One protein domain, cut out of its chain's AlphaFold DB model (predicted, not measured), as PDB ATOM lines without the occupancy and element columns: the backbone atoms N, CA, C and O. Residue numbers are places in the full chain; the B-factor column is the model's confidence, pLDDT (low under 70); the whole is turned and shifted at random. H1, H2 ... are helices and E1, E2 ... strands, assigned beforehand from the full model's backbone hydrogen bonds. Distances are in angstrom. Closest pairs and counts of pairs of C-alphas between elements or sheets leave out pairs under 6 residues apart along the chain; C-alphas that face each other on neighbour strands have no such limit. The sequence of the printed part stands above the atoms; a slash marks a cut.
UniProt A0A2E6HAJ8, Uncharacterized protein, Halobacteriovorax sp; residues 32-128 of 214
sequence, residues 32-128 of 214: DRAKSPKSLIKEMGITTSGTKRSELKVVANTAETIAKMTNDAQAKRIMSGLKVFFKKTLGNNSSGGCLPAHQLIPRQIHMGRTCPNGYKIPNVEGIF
ATOM      1  N   ASP A  32     157.710 208.202 167.230       80.50
ATOM      2  CA  ASP A  32     156.530 208.366 168.057       80.50
ATOM      3  C   ASP A  32     155.919 207.014 168.422       80.50
ATOM      4  O   ASP A  32     155.802 206.096 167.608       80.50
ATOM      5  N   ARG A  33     155.525 206.881 169.690       84.56
ATOM      6  CA  ARG A  33     154.959 205.635 170.207       84.56
ATOM      7  C   ARG A  33     153.458 205.609 169.982       84.56
ATOM      8  O   ARG A  33     152.724 206.377 170.600       84.56
ATOM      9  N   ALA A  34     152.998 204.650 169.186       83.75
ATOM     10  CA  ALA A  34     151.575 204.403 169.025       83.75
ATOM     11  C   ALA A  34     150.980 203.840 170.328       83.75
ATOM     12  O   ALA A  34     151.422 202.798 170.824       83.75
ATOM     13  N   LYS A  35     149.934 204.490 170.857       83.25
ATOM     14  CA  LYS A  35     149.209 204.015 172.054       83.25
ATOM     15  C   LYS A  35     148.524 202.666 171.804       83.25
ATOM     16  O   LYS A  35     148.582 201.776 172.649       83.25
ATOM     17  N   SER A  36     147.958 202.495 170.607       91.00
ATOM     18  CA  SER A  36     147.194 201.305 170.210       91.00
ATOM     19  C   SER A  36     147.651 200.771 168.846       91.00
ATOM     20  O   SER A  36     146.988 201.029 167.838       91.00
ATOM     21  N   PRO A  37     148.751 199.986 168.780       91.38
ATOM     22  CA  PRO A  37     149.366 199.575 167.515       91.38
ATOM     23  C   PRO A  37     148.418 198.924 166.503       91.38
ATOM     24  O   PRO A  37     148.435 199.276 165.329       91.38
ATOM     25  N   LYS A  38     147.554 197.997 166.948       91.31
ATOM     26  CA  LYS A  38     146.596 197.310 166.062       91.31
ATOM     27  C   LYS A  38     145.559 198.268 165.468       91.31
ATOM     28  O   LYS A  38     145.253 198.159 164.284       91.31
ATOM     29  N   SER A  39     145.030 199.179 166.287       93.31
ATOM     30  CA  SER A  39     144.002 200.134 165.862       93.31
ATOM     31  C   SER A  39     144.559 201.093 164.819       93.31
ATOM     32  O   SER A  39     143.984 201.219 163.745       93.31
ATOM     33  N   LEU A  40     145.729 201.675 165.097       93.69
ATOM     34  CA  LEU A  40     146.395 202.603 164.186       93.69
ATOM     35  C   LEU A  40     146.729 201.946 162.840       93.69
ATOM     36  O   LEU A  40     146.468 202.515 161.788       93.69
ATOM     37  N   ILE A  41     147.261 200.719 162.853       94.00
ATOM     38  CA  ILE A  41     147.568 199.966 161.625       94.00
ATOM     39  C   ILE A  41     146.309 199.757 160.775       94.00
ATOM     40  O   ILE A  41     146.344 199.990 159.564       94.00
ATOM     41  N   LYS A  42     145.192 199.364 161.403       94.19
ATOM     42  CA  LYS A  42     143.905 199.187 160.717       94.19
ATOM     43  C   LYS A  42     143.398 200.511 160.146       94.19
ATOM     44  O   LYS A  42     143.013 200.559 158.982       94.19
ATOM     45  N   GLU A  43     143.424 201.572 160.944       94.44
ATOM     46  CA  GLU A  43     142.981 202.905 160.538       94.44
ATOM     47  C   GLU A  43     143.787 203.454 159.351       94.44
ATOM     48  O   GLU A  43     143.224 204.049 158.432       94.44
ATOM     49  N   MET A  44     145.098 203.211 159.332       94.44
ATOM     50  CA  MET A  44     145.989 203.633 158.247       94.44
ATOM     51  C   MET A  44     145.858 202.763 156.987       94.44
ATOM     52  O   MET A  44     146.548 203.003 155.993       94.44
ATOM     53  N   GLY A  45     144.981 201.754 156.999       95.19
ATOM     54  CA  GLY A  45     144.763 200.847 155.875       95.19
ATOM     55  C   GLY A  45     145.965 199.943 155.595       95.19
ATOM     56  O   GLY A  45     146.218 199.613 154.434       95.19
ATOM     57  N   ILE A  46     146.723 199.585 156.635       96.12
ATOM     58  CA  ILE A  46     147.886 198.699 156.559       96.12
ATOM     59  C   ILE A  46     147.449 197.288 156.961       96.12
ATOM     60  O   ILE A  46     146.788 197.085 157.979       96.12
ATOM     61  N   THR A  47     147.859 196.280 156.195       96.44
ATOM     62  CA  THR A  47     147.694 194.872 156.578       96.44
ATOM     63  C   THR A  47     149.031 194.304 157.019       96.44
ATOM     64  O   THR A  47     150.029 194.461 156.322       96.44
ATOM     65  N   THR A  48     149.061 193.591 158.146       95.00
ATOM     66  CA  THR A  48     150.255 192.854 158.586       95.00
ATOM     67  C   THR A  48     149.966 191.364 158.693       95.00
ATOM     68  O   THR A  48     148.914 190.994 159.206       95.00
ATOM     69  N   SER A  49     150.905 190.516 158.278       94.69
ATOM     70  CA  SER A  49     150.823 189.061 158.433       94.69
ATOM     71  C   SER A  49     152.125 188.488 158.985       94.69
ATOM     72  O   SER A  49     153.216 188.989 158.703       94.69
ATOM     73  N   GLY A  50     152.000 187.445 159.807       91.25
ATOM     74  CA  GLY A  50     153.124 186.787 160.467       91.25
ATOM     75  C   GLY A  50     153.835 187.638 161.521       91.25
ATOM     76  O   GLY A  50     154.893 187.231 161.976       91.25
ATOM     77  N   THR A  51     153.298 188.799 161.909       91.19
ATOM     78  CA  THR A  51     153.908 189.781 162.822       91.19
ATOM     79  C   THR A  51     153.982 189.299 164.275       91.19
ATOM     80  O   THR A  51     152.998 188.837 164.850       91.19
ATOM     81  N   LYS A  52     155.127 189.517 164.929       92.69
ATOM     82  CA  LYS A  52     155.273 189.486 166.395       92.69
ATOM     83  C   LYS A  52     154.870 190.830 167.008       92.69
ATOM     84  O   LYS A  52     154.829 191.854 166.329       92.69
ATOM     85  N   ARG A  53     154.646 190.866 168.330       90.69
ATOM     86  CA  ARG A  53     154.277 192.101 169.055       90.69
ATOM     87  C   ARG A  53     155.292 193.235 168.867       90.69
ATOM     88  O   ARG A  53     154.880 194.380 168.729       90.69
ATOM     89  N   SER A  54     156.591 192.938 168.876       89.12
ATOM     90  CA  SER A  54     157.646 193.938 168.649       89.12
ATOM     91  C   SER A  54     157.605 194.500 167.228       89.12
ATOM     92  O   SER A  54     157.608 195.709 167.059       89.12
ATOM     93  N   GLU A  55     157.471 193.644 166.217       90.88
ATOM     94  CA  GLU A  55     157.378 194.027 164.800       90.88
ATOM     95  C   GLU A  55     156.123 194.861 164.513       90.88
ATOM     96  O   GLU A  55     156.169 195.842 163.779       90.88
ATOM     97  N   LEU A  56     155.004 194.529 165.159       92.50
ATOM     98  CA  LEU A  56     153.790 195.331 165.074       92.50
ATOM     99  C   LEU A  56     154.003 196.751 165.625       92.50
ATOM    100  O   LEU A  56     153.492 197.711 165.053       92.50
ATOM    101  N   LYS A  57     154.775 196.898 166.714       91.88
ATOM    102  CA  LYS A  57     155.134 198.218 167.255       91.88
ATOM    103  C   LYS A  57     155.984 199.016 166.271       91.88
ATOM    104  O   LYS A  57     155.771 200.213 166.166       91.88
ATOM    105  N   VAL A  58     156.889 198.374 165.533       90.19
ATOM    106  CA  VAL A  58     157.691 199.039 164.491       90.19
ATOM    107  C   VAL A  58     156.790 199.680 163.437       90.19
ATOM    108  O   VAL A  58     156.891 200.880 163.176       90.19
ATOM    109  N   VAL A  59     155.875 198.888 162.867       93.62
ATOM    110  CA  VAL A  59     154.934 199.362 161.841       93.62
ATOM    111  C   VAL A  59     154.065 200.495 162.389       93.62
ATOM    112  O   VAL A  59     153.932 201.533 161.745       93.62
ATOM    113  N   ALA A  60     153.515 200.326 163.593       94.56
ATOM    114  CA  ALA A  60     152.647 201.322 164.208       94.56
ATOM    115  C   ALA A  60     153.378 202.622 164.568       94.56
ATOM    116  O   ALA A  60     152.882 203.692 164.247       94.56
ATOM    117  N   ASN A  61     154.562 202.555 165.181       92.19
ATOM    118  CA  ASN A  61     155.335 203.747 165.545       92.19
ATOM    119  C   ASN A  61     155.762 204.544 164.308       92.19
ATOM    120  O   ASN A  61     155.758 205.772 164.311       92.19
ATOM    121  N   THR A  62     156.086 203.846 163.216       91.69
ATOM    122  CA  THR A  62     156.401 204.497 161.940       91.69
ATOM    123  C   THR A  62     155.169 205.212 161.378       91.69
ATOM    124  O   THR A  62     155.265 206.363 160.963       91.69
ATOM    125  N   ALA A  63     154.003 204.555 161.398       93.50
ATOM    126  CA  ALA A  63     152.747 205.149 160.946       93.50
ATOM    127  C   ALA A  63     152.343 206.367 161.797       93.50
ATOM    128  O   ALA A  63     151.979 207.397 161.238       93.50
ATOM    129  N   GLU A  64     152.481 206.274 163.122       92.56
ATOM    130  CA  GLU A  64     152.232 207.369 164.071       92.56
ATOM    131  C   GLU A  64     153.140 208.567 163.782       92.56
ATOM    132  O   GLU A  64     152.675 209.700 163.694       92.56
ATOM    133  N   THR A  65     154.436 208.309 163.577       90.56
ATOM    134  CA  THR A  65     155.418 209.355 163.264       90.56
ATOM    135  C   THR A  65     155.032 210.078 161.973       90.56
ATOM    136  O   THR A  65     155.014 211.305 161.924       90.56
ATOM    137  N   ILE A  66     154.648 209.337 160.927       92.50
ATOM    138  CA  ILE A  66     154.192 209.929 159.662       92.50
ATOM    139  C   ILE A  66     152.900 210.733 159.858       92.50
ATOM    140  O   ILE A  66     152.784 211.817 159.287       92.50
ATOM    141  N   ALA A  67     151.946 210.244 160.655       92.38
ATOM    142  CA  ALA A  67     150.704 210.956 160.960       92.38
ATOM    143  C   ALA A  67     150.973 212.301 161.642       92.38
ATOM    144  O   ALA A  67     150.519 213.333 161.152       92.38
ATOM    145  N   LYS A  68     151.813 212.313 162.682       90.44
ATOM    146  CA  LYS A  68     152.207 213.538 163.395       90.44
ATOM    147  C   LYS A  68     153.016 214.510 162.548       90.44
ATOM    148  O   LYS A  68     152.835 215.717 162.657       90.44
ATOM    149  N   MET A  69     153.896 213.998 161.690       89.62
ATOM    150  CA  MET A  69     154.661 214.823 160.752       89.62
ATOM    151  C   MET A  69     153.825 215.312 159.570       89.62
ATOM    152  O   MET A  69     154.324 216.079 158.758       89.62
ATOM    153  N   THR A  70     152.589 214.851 159.408       91.19
ATOM    154  CA  THR A  70     151.715 215.281 158.317       91.19
ATOM    155  C   THR A  70     150.353 215.667 158.876       91.19
ATOM    156  O   THR A  70     150.225 216.671 159.565       91.19
ATOM    157  N   ASN A  71     149.340 214.883 158.541       90.44
ATOM    158  CA  ASN A  71     148.027 214.802 159.146       90.44
ATOM    159  C   ASN A  71     147.448 213.431 158.759       90.44
ATOM    160  O   ASN A  71     147.987 212.747 157.880       90.44
ATOM    161  N   ASP A  72     146.330 213.032 159.358       90.38
ATOM    162  CA  ASP A  72     145.767 211.695 159.133       90.38
ATOM    163  C   ASP A  72     145.419 211.424 157.667       90.38
ATOM    164  O   ASP A  72     145.613 210.312 157.178       90.38
ATOM    165  N   ALA A  73     144.940 212.433 156.936       93.50
ATOM    166  CA  ALA A  73     144.581 212.291 155.529       93.50
ATOM    167  C   ALA A  73     145.814 211.998 154.658       93.50
ATOM    168  O   ALA A  73     145.814 211.063 153.852       93.50
ATOM    169  N   GLN A  74     146.891 212.763 154.844       94.06
ATOM    170  CA  GLN A  74     148.142 212.573 154.121       94.06
ATOM    171  C   GLN A  74     148.849 211.285 154.561       94.06
ATOM    172  O   GLN A  74     149.352 210.556 153.706       94.06
ATOM    173  N   ALA A  75     148.828 210.939 155.847       93.94
ATOM    174  CA  ALA A  75     149.371 209.679 156.343       93.94
ATOM    175  C   ALA A  75     148.623 208.470 155.775       93.94
ATOM    176  O   ALA A  75     149.260 207.560 155.246       93.94
ATOM    177  N   LYS A  76     147.284 208.491 155.753       95.12
ATOM    178  CA  LYS A  76     146.466 207.475 155.068       95.12
ATOM    179  C   LYS A  76     146.805 207.416 153.582       95.12
ATOM    180  O   LYS A  76     147.030 206.333 153.048       95.12
ATOM    181  N   ARG A  77     146.936 208.559 152.899       94.50
ATOM    182  CA  ARG A  77     147.356 208.608 151.488       94.50
ATOM    183  C   ARG A  77     148.736 207.988 151.265       94.50
ATOM    184  O   ARG A  77     148.927 207.305 150.261       94.50
ATOM    185  N   ILE A  78     149.682 208.186 152.178       93.50
ATOM    186  CA  ILE A  78     151.018 207.585 152.120       93.50
ATOM    187  C   ILE A  78     150.917 206.074 152.373       93.50
ATOM    188  O   ILE A  78     151.326 205.293 151.519       93.50
ATOM    189  N   MET A  79     150.277 205.650 153.462       93.75
ATOM    190  CA  MET A  79     150.379 204.291 154.011       93.75
ATOM    191  C   MET A  79     149.341 203.289 153.488       93.75
ATOM    192  O   MET A  79     149.598 202.087 153.498       93.75
ATOM    193  N   SER A  80     148.188 203.745 152.995       95.06
ATOM    194  CA  SER A  80     147.068 202.857 152.651       95.06
ATOM    195  C   SER A  80     147.408 201.791 151.608       95.06
ATOM    196  O   SER A  80     148.153 202.025 150.649       95.06
ATOM    197  N   GLY A  81     146.839 200.601 151.783       93.31
ATOM    198  CA  GLY A  81     147.057 199.468 150.887       93.31
ATOM    199  C   GLY A  81     148.442 198.831 151.015       93.31
ATOM    200  O   GLY A  81     148.759 197.941 150.226       93.31
ATOM    201  N   LEU A  82     149.258 199.263 151.984       94.62
ATOM    202  CA  LEU A  82     150.510 198.605 152.330       94.62
ATOM    203  C   LEU A  82     150.227 197.242 152.965       94.62
ATOM    204  O   LEU A  82     149.504 197.143 153.959       94.62
ATOM    205  N   LYS A  83     150.857 196.194 152.435       94.62
ATOM    206  CA  LYS A  83     150.872 194.864 153.051       94.62
ATOM    207  C   LYS A  83     152.269 194.563 153.581       94.62
ATOM    208  O   LYS A  83     153.237 194.651 152.834       94.62
ATOM    209  N   VAL A  84     152.382 194.189 154.851       92.56
ATOM    210  CA  VAL A  84     153.657 193.858 155.500       92.56
ATOM    211  C   VAL A  84     153.644 192.400 155.944       92.56
ATOM    212  O   VAL A  84     152.799 191.988 156.736       92.56
ATOM    213  N   PHE A  85     154.590 191.608 155.456       91.00
ATOM    214  CA  PHE A  85     154.714 190.185 155.747       91.00
ATOM    215  C   PHE A  85     156.004 189.933 156.514       91.00
ATOM    216  O   PHE A  85     157.083 190.105 155.962       91.00
ATOM    217  N   PHE A  86     155.910 189.476 157.759       88.75
ATOM    218  CA  PHE A  86     157.084 189.059 158.524       88.75
ATOM    219  C   PHE A  86     157.262 187.547 158.432       88.75
ATOM    220  O   PHE A  86     156.436 186.767 158.909       88.75
ATOM    221  N   LYS A  87     158.375 187.121 157.838       87.50
ATOM    222  CA  LYS A  87     158.734 185.716 157.631       87.50
ATOM    223  C   LYS A  87     159.900 185.330 158.536       87.50
ATOM    224  O   LYS A  87     160.679 186.176 158.969       87.50
ATOM    225  N   LYS A  88     160.032 184.037 158.852       84.94
ATOM    226  CA  LYS A  88     161.219 183.530 159.567       84.94
ATOM    227  C   LYS A  88     162.477 183.828 158.743       84.94
ATOM    228  O   LYS A  88     163.341 184.557 159.215       84.94
ATOM    229  N   THR A  89     162.481 183.391 157.489       78.94
ATOM    230  CA  THR A  89     163.565 183.602 156.527       78.94
ATOM    231  C   THR A  89     162.980 184.073 155.197       78.94
ATOM    232  O   THR A  89     161.927 183.581 154.786       78.94
ATOM    233  N   LEU A  90     163.624 185.041 154.539       70.38
ATOM    234  CA  LEU A  90     163.283 185.436 153.167       70.38
ATOM    235  C   LEU A  90     164.000 184.500 152.189       70.38
ATOM    236  O   LEU A  90     165.164 184.177 152.397       70.38
ATOM    237  N   GLY A  91     163.272 184.003 151.183       62.41
ATOM    238  CA  GLY A  91     163.739 182.937 150.292       62.41
ATOM    239  C   GLY A  91     165.068 183.243 149.589       62.41
ATOM    240  O   GLY A  91     165.417 184.402 149.357       62.41
ATOM    241  N   ASN A  92     165.796 182.182 149.243       51.66
ATOM    242  CA  ASN A  92     167.086 182.221 148.557       51.66
ATOM    243  C   ASN A  92     166.902 182.729 147.125       51.66
ATOM    244  O   ASN A  92     166.661 181.902 146.265       51.66
ATOM    245  N   ASN A  93     166.956 184.036 146.856       50.47
ATOM    246  CA  ASN A  93     167.225 184.564 145.509       50.47
ATOM    247  C   ASN A  93     167.533 186.067 145.551       50.47
ATOM    248  O   ASN A  93     166.682 186.916 145.298       50.47
ATOM    249  N   SER A  94     168.781 186.401 145.881       41.75
ATOM    250  CA  SER A  94     169.413 187.650 145.445       41.75
ATOM    251  C   SER A  94     170.931 187.522 145.526       41.75
ATOM    252  O   SER A  94     171.464 186.811 146.379       41.75
ATOM    253  N   SER A  95     171.636 188.274 144.692       42.50
ATOM    254  CA  SER A  95     173.099 188.375 144.645       42.50
ATOM    255  C   SER A  95     173.743 189.028 145.888       42.50
ATOM    256  O   SER A  95     174.935 189.335 145.867       42.50
ATOM    257  N   GLY A  96     172.980 189.231 146.972       46.31
ATOM    258  CA  GLY A  96     173.406 189.869 148.222       46.31
ATOM    259  C   GLY A  96     173.254 189.023 149.494       46.31
ATOM    260  O   GLY A  96     173.380 189.586 150.580       46.31
ATOM    261  N   GLY A  97     172.942 187.721 149.391       49.78
ATOM    262  CA  GLY A  97     172.937 186.733 150.498       49.78
ATOM    263  C   GLY A  97     171.830 186.842 151.535       49.78
ATOM    264  O   GLY A  97     171.474 185.858 152.177       49.78
ATOM    265  N   CYS A  98     171.268 188.032 151.694       56.06
ATOM    266  CA  CYS A  98     170.103 188.295 152.509       56.06
ATOM    267  C   CYS A  98     169.442 189.557 151.950       56.06
ATOM    268  O   CYS A  98     170.010 190.640 152.057       56.06
ATOM    269  N   LEU A  99     168.271 189.425 151.323       58.53
ATOM    270  CA  LEU A  99     167.354 190.558 151.202       58.53
ATOM    271  C   LEU A  99     166.623 190.587 152.538       58.53
ATOM    272  O   LEU A  99     165.823 189.684 152.759       58.53
ATOM    273  N   PRO A 100     166.920 191.509 153.466       53.41
ATOM    274  CA  PRO A 100     166.189 191.609 154.716       53.41
ATOM    275  C   PRO A 100     164.773 192.128 154.464       53.41
ATOM    276  O   PRO A 100     163.900 191.912 155.309       53.41
ATOM    277  N   ALA A 101     164.558 192.729 153.288       55.88
ATOM    278  CA  ALA A 101     163.268 192.938 152.688       55.88
ATOM    279  C   ALA A 101     163.326 193.150 151.172       55.88
ATOM    280  O   ALA A 101     164.399 193.329 150.599       55.88
ATOM    281  N   HIS A 102     162.172 193.032 150.512       60.69
ATOM    282  CA  HIS A 102     162.016 193.457 149.124       60.69
ATOM    283  C   HIS A 102     160.577 193.853 148.782       60.69
ATOM    284  O   HIS A 102     159.617 193.293 149.320       60.69
ATOM    285  N   GLN A 103     160.458 194.759 147.804       54.31
ATOM    286  CA  GLN A 103     159.222 195.171 147.122       54.31
ATOM    287  C   GLN A 103     159.021 194.492 145.754       54.31
ATOM    288  O   GLN A 103     158.353 195.060 144.893       54.31
ATOM    289  N   LEU A 104     159.588 193.301 145.499       57.38
ATOM    290  CA  LEU A 104     159.423 192.617 144.195       57.38
ATOM    291  C   LEU A 104     157.949 192.452 143.791       57.38
ATOM    292  O   LEU A 104     157.639 192.312 142.611       57.38
ATOM    293  N   ILE A 105     157.043 192.502 144.771       68.88
ATOM    294  CA  ILE A 105     155.604 192.472 144.565       68.88
ATOM    295  C   ILE A 105     155.024 193.861 144.870       68.88
ATOM    296  O   ILE A 105     155.226 194.375 145.978       68.88
ATOM    297  N   PRO A 106     154.257 194.462 143.939       76.75
ATOM    298  CA  PRO A 106     153.635 195.761 144.149       76.75
ATOM    299  C   PRO A 106     152.873 195.845 145.475       76.75
ATOM    300  O   PRO A 106     152.023 195.006 145.776       76.75
ATOM    301  N   ARG A 107     153.150 196.914 146.235       81.62
ATOM    302  CA  ARG A 107     152.503 197.259 147.516       81.62
ATOM    303  C   ARG A 107     152.795 196.319 148.696       81.62
ATOM    304  O   ARG A 107     152.026 196.315 149.660       81.62
ATOM    305  N   GLN A 108     153.870 195.530 148.653       88.12
ATOM    306  CA  GLN A 108     154.164 194.550 149.702       88.12
ATOM    307  C   GLN A 108     155.587 194.650 150.242       88.12
ATOM    308  O   GLN A 108     156.536 194.408 149.510       88.12
ATOM    309  N   ILE A 109     155.742 194.879 151.549       88.75
ATOM    310  CA  ILE A 109     157.012 194.725 152.275       88.75
ATOM    311  C   ILE A 109     157.082 193.323 152.868       88.75
ATOM    312  O   ILE A 109     156.310 192.976 153.757       88.75
ATOM    313  N   HIS A 110     158.028 192.516 152.398       86.44
ATOM    314  CA  HIS A 110     158.363 191.234 153.019       86.44
ATOM    315  C   HIS A 110     159.590 191.438 153.896       86.44
ATOM    316  O   HIS A 110     160.604 191.838 153.363       86.44
ATOM    317  N   MET A 111     159.513 191.169 155.198       85.00
ATOM    318  CA  MET A 111     160.602 191.319 156.170       85.00
ATOM    319  C   MET A 111     161.062 189.945 156.668       85.00
ATOM    320  O   MET A 111     160.240 189.115 157.066       85.00
ATOM    321  N   GLY A 112     162.371 189.704 156.686       83.75
ATOM    322  CA  GLY A 112     162.969 188.500 157.265       83.75
ATOM    323  C   GLY A 112     163.398 188.721 158.711       83.75
ATOM    324  O   GLY A 112     163.807 189.819 159.079       83.75
ATOM    325  N   ARG A 113     163.367 187.671 159.538       83.12
ATOM    326  CA  ARG A 113     163.979 187.692 160.885       83.12
ATOM    327  C   ARG A 113     165.400 187.154 160.878       83.12
ATOM    328  O   ARG A 113     166.250 187.610 161.641       83.12
ATOM    329  N   THR A 114     165.633 186.159 160.036       80.06
ATOM    330  CA  THR A 114     166.919 185.504 159.849       80.06
ATOM    331  C   THR A 114     167.231 185.380 158.367       80.06
ATOM    332  O   THR A 114     166.331 185.211 157.545       80.06
ATOM    333  N   CYS A 115     168.510 185.434 158.027       74.19
ATOM    334  CA  CYS A 115     169.006 185.042 156.719       74.19
ATOM    335  C   CYS A 115     169.016 183.502 156.599       74.19
ATOM    336  O   CYS A 115     168.920 182.805 157.616       74.19
ATOM    337  N   PRO A 116     169.138 182.946 155.379       73.25
ATOM    338  CA  PRO A 116     169.161 181.495 155.161       73.25
ATOM    339  C   PRO A 116     170.236 180.744 155.957       73.25
ATOM    340  O   PRO A 116     170.000 179.626 156.399       73.25
ATOM    341  N   ASN A 117     171.374 181.385 156.222       72.56
ATOM    342  CA  ASN A 117     172.463 180.854 157.047       72.56
ATOM    343  C   ASN A 117     172.237 181.000 158.571       72.56
ATOM    344  O   ASN A 117     173.169 180.830 159.350       72.56
ATOM    345  N   GLY A 118     171.034 181.382 159.010       74.25
ATOM    346  CA  GLY A 118     170.690 181.552 160.424       74.25
ATOM    347  C   GLY A 118     171.098 182.896 161.038       74.25
ATOM    348  O   GLY A 118     170.742 183.168 162.186       74.25
ATOM    349  N   TYR A 119     171.783 183.772 160.293       75.12
ATOM    350  CA  TYR A 119     172.148 185.103 160.782       75.12
ATOM    351  C   TYR A 119     170.897 185.930 161.109       75.12
ATOM    352  O   TYR A 119     170.038 186.130 160.252       75.12
ATOM    353  N   LYS A 120     170.780 186.427 162.347       77.69
ATOM    354  CA  LYS A 120     169.669 187.298 162.763       77.69
ATOM    355  C   LYS A 120     169.812 188.672 162.121       77.69
ATOM    356  O   LYS A 120     170.859 189.300 162.248       77.69
ATOM    357  N   ILE A 121     168.749 189.152 161.484       74.06
ATOM    358  CA  ILE A 121     168.727 190.464 160.837       74.06
ATOM    359  C   ILE A 121     168.678 191.556 161.925       74.06
ATOM    360  O   ILE A 121     167.706 191.606 162.685       74.06
ATOM    361  N   PRO A 122     169.707 192.418 162.045       72.50
ATOM    362  CA  PRO A 122     169.685 193.545 162.972       72.50
ATOM    363  C   PRO A 122     168.851 194.703 162.404       72.50
ATOM    364  O   PRO A 122     168.598 194.759 161.205       72.50
ATOM    365  N   ASN A 123     168.473 195.667 163.251       75.19
ATOM    366  CA  ASN A 123     167.869 196.944 162.831       75.19
ATOM    367  C   ASN A 123     166.614 196.808 161.943       75.19
ATOM    368  O   ASN A 123     166.439 197.563 160.988       75.19
ATOM    369  N   VAL A 124     165.724 195.863 162.278       76.50
ATOM    370  CA  VAL A 124     164.458 195.594 161.558       76.50
ATOM    371  C   VAL A 124     163.648 196.867 161.308       76.50
ATOM    372  O   VAL A 124     163.046 197.023 160.253       76.50
ATOM    373  N   GLU A 125     163.662 197.791 162.262       78.06
ATOM    374  CA  GLU A 125     163.015 199.099 162.174       78.06
ATOM    375  C   GLU A 125     163.585 199.968 161.043       78.06
ATOM    376  O   GLU A 125     162.826 200.527 160.257       78.06
ATOM    377  N   GLY A 126     164.912 200.048 160.915       80.12
ATOM    378  CA  GLY A 126     165.567 200.907 159.927       80.12
ATOM    379  C   GLY A 126     165.374 200.347 158.526       80.12
ATOM    380  O   GLY A 126     165.084 201.089 157.592       80.12
ATOM    381  N   ILE A 127     165.438 199.019 158.412       82.06
ATOM    382  CA  ILE A 127     165.107 198.296 157.183       82.06
ATOM    383  C   ILE A 127     163.640 198.537 156.822       82.06
ATOM    384  O   ILE A 127     163.347 198.906 155.694       82.06
ATOM    385  N   PHE A 128     162.711 198.410 157.773       87.31
ATOM    386  CA  PHE A 128     161.293 198.648 157.502       87.31
ATOM    387  C   PHE A 128     161.036 200.064 156.971       87.31
ATOM    388  O   PHE A 128     160.322 200.224 155.984       87.31
TER     389      PHE A 128
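This is residues 32 to 128 of the 214 residues of an uncharacterized protein of Halobacteriovorax sp (UniProt A0A2E6HAJ8). A narrow three-stranded parallel sheet, E1, E2 and E3, makes one part of an elongated body, and a cluster of three helices, H1, H2 and H3, makes the other, with H3 at the end away from the sheet. H2 reaches from the sheet to H3, the short H4 packs on residues 55 to 59 of H2 near E3, and two loops, residues 90 to 107 and 115 to 123, lie largely toward the opposite end from H3. The 97 printed residues hold four named helices and three named strands in the order H1 E1 H2 H3 E2 E3 H4, with sheet order E1 E2 E3, and the class is mixed, helices and strands. The whole is compact by its radius of gyration of the C-alphas, 13.8 A, and elongated in outline, spanning 41 by 25 by 20 A.

H1 is residues 37 to 43, beginning at C-alpha 37 (149.366, 199.575, 167.515). E1 follows as residues 47 to 49. H2, residues 53 to 68, is the longest helix at 22.3 A, and H3 is residues 72 to 79, 10.1 A. E2, residues 83 to 89, measures 17.3 A from C-alpha 83 (150.872, 194.864, 153.051). E3, residues 108 to 114, measures 18.6 A. H4, residues 124 to 128, ends at C-alpha 128 (161.293, 198.648, 157.502).

H2 is the hub, touching three helices. It touches H1 at a steep tilt of 51 degrees, the same way, closest at the C-alphas of Pro 37 and Ala 60, 5.0 A. With residues 63 to 67 alone it touches H3, opposite ways at a steep tilt of 52 degrees, closest at the C-alphas of Ala 67 and Ala 75, 5.0 A. With residues 55 to 59 alone it touches H4, closest at the C-alphas of Val 58 and Glu 125, 5.8 A. H2 only grazes the sheet, with residues 55 to 59, and H3 is not on it. E1 and E2 are parallel at 15 degrees, with N 84 and O 47 at 2.8 A, within hydrogen-bond range. E2 and E3 are parallel at 22 degrees, with N 111 and O 85 at 2.8 A, within that range. E1, H2 H3, E2 form a strand-helix-strand unit, two parallel neighbour strands joined through helices, with a left-handed crossover. Residues 101 to 102 pair antiparallel with residues 110 to 111 of E3. In H1, H2, H3 and H4 every O i to N i+4 pair is within hydrogen-bond range.

The C-alphas farthest apart, those of Ala 73 and Asn 117, are 42.0 A apart. The printed part has no cut. The link from E2 to E3, 18 residues, is long. Mean pLDDT of the printed part is 82.7, and residues 91 to 105 are under 70.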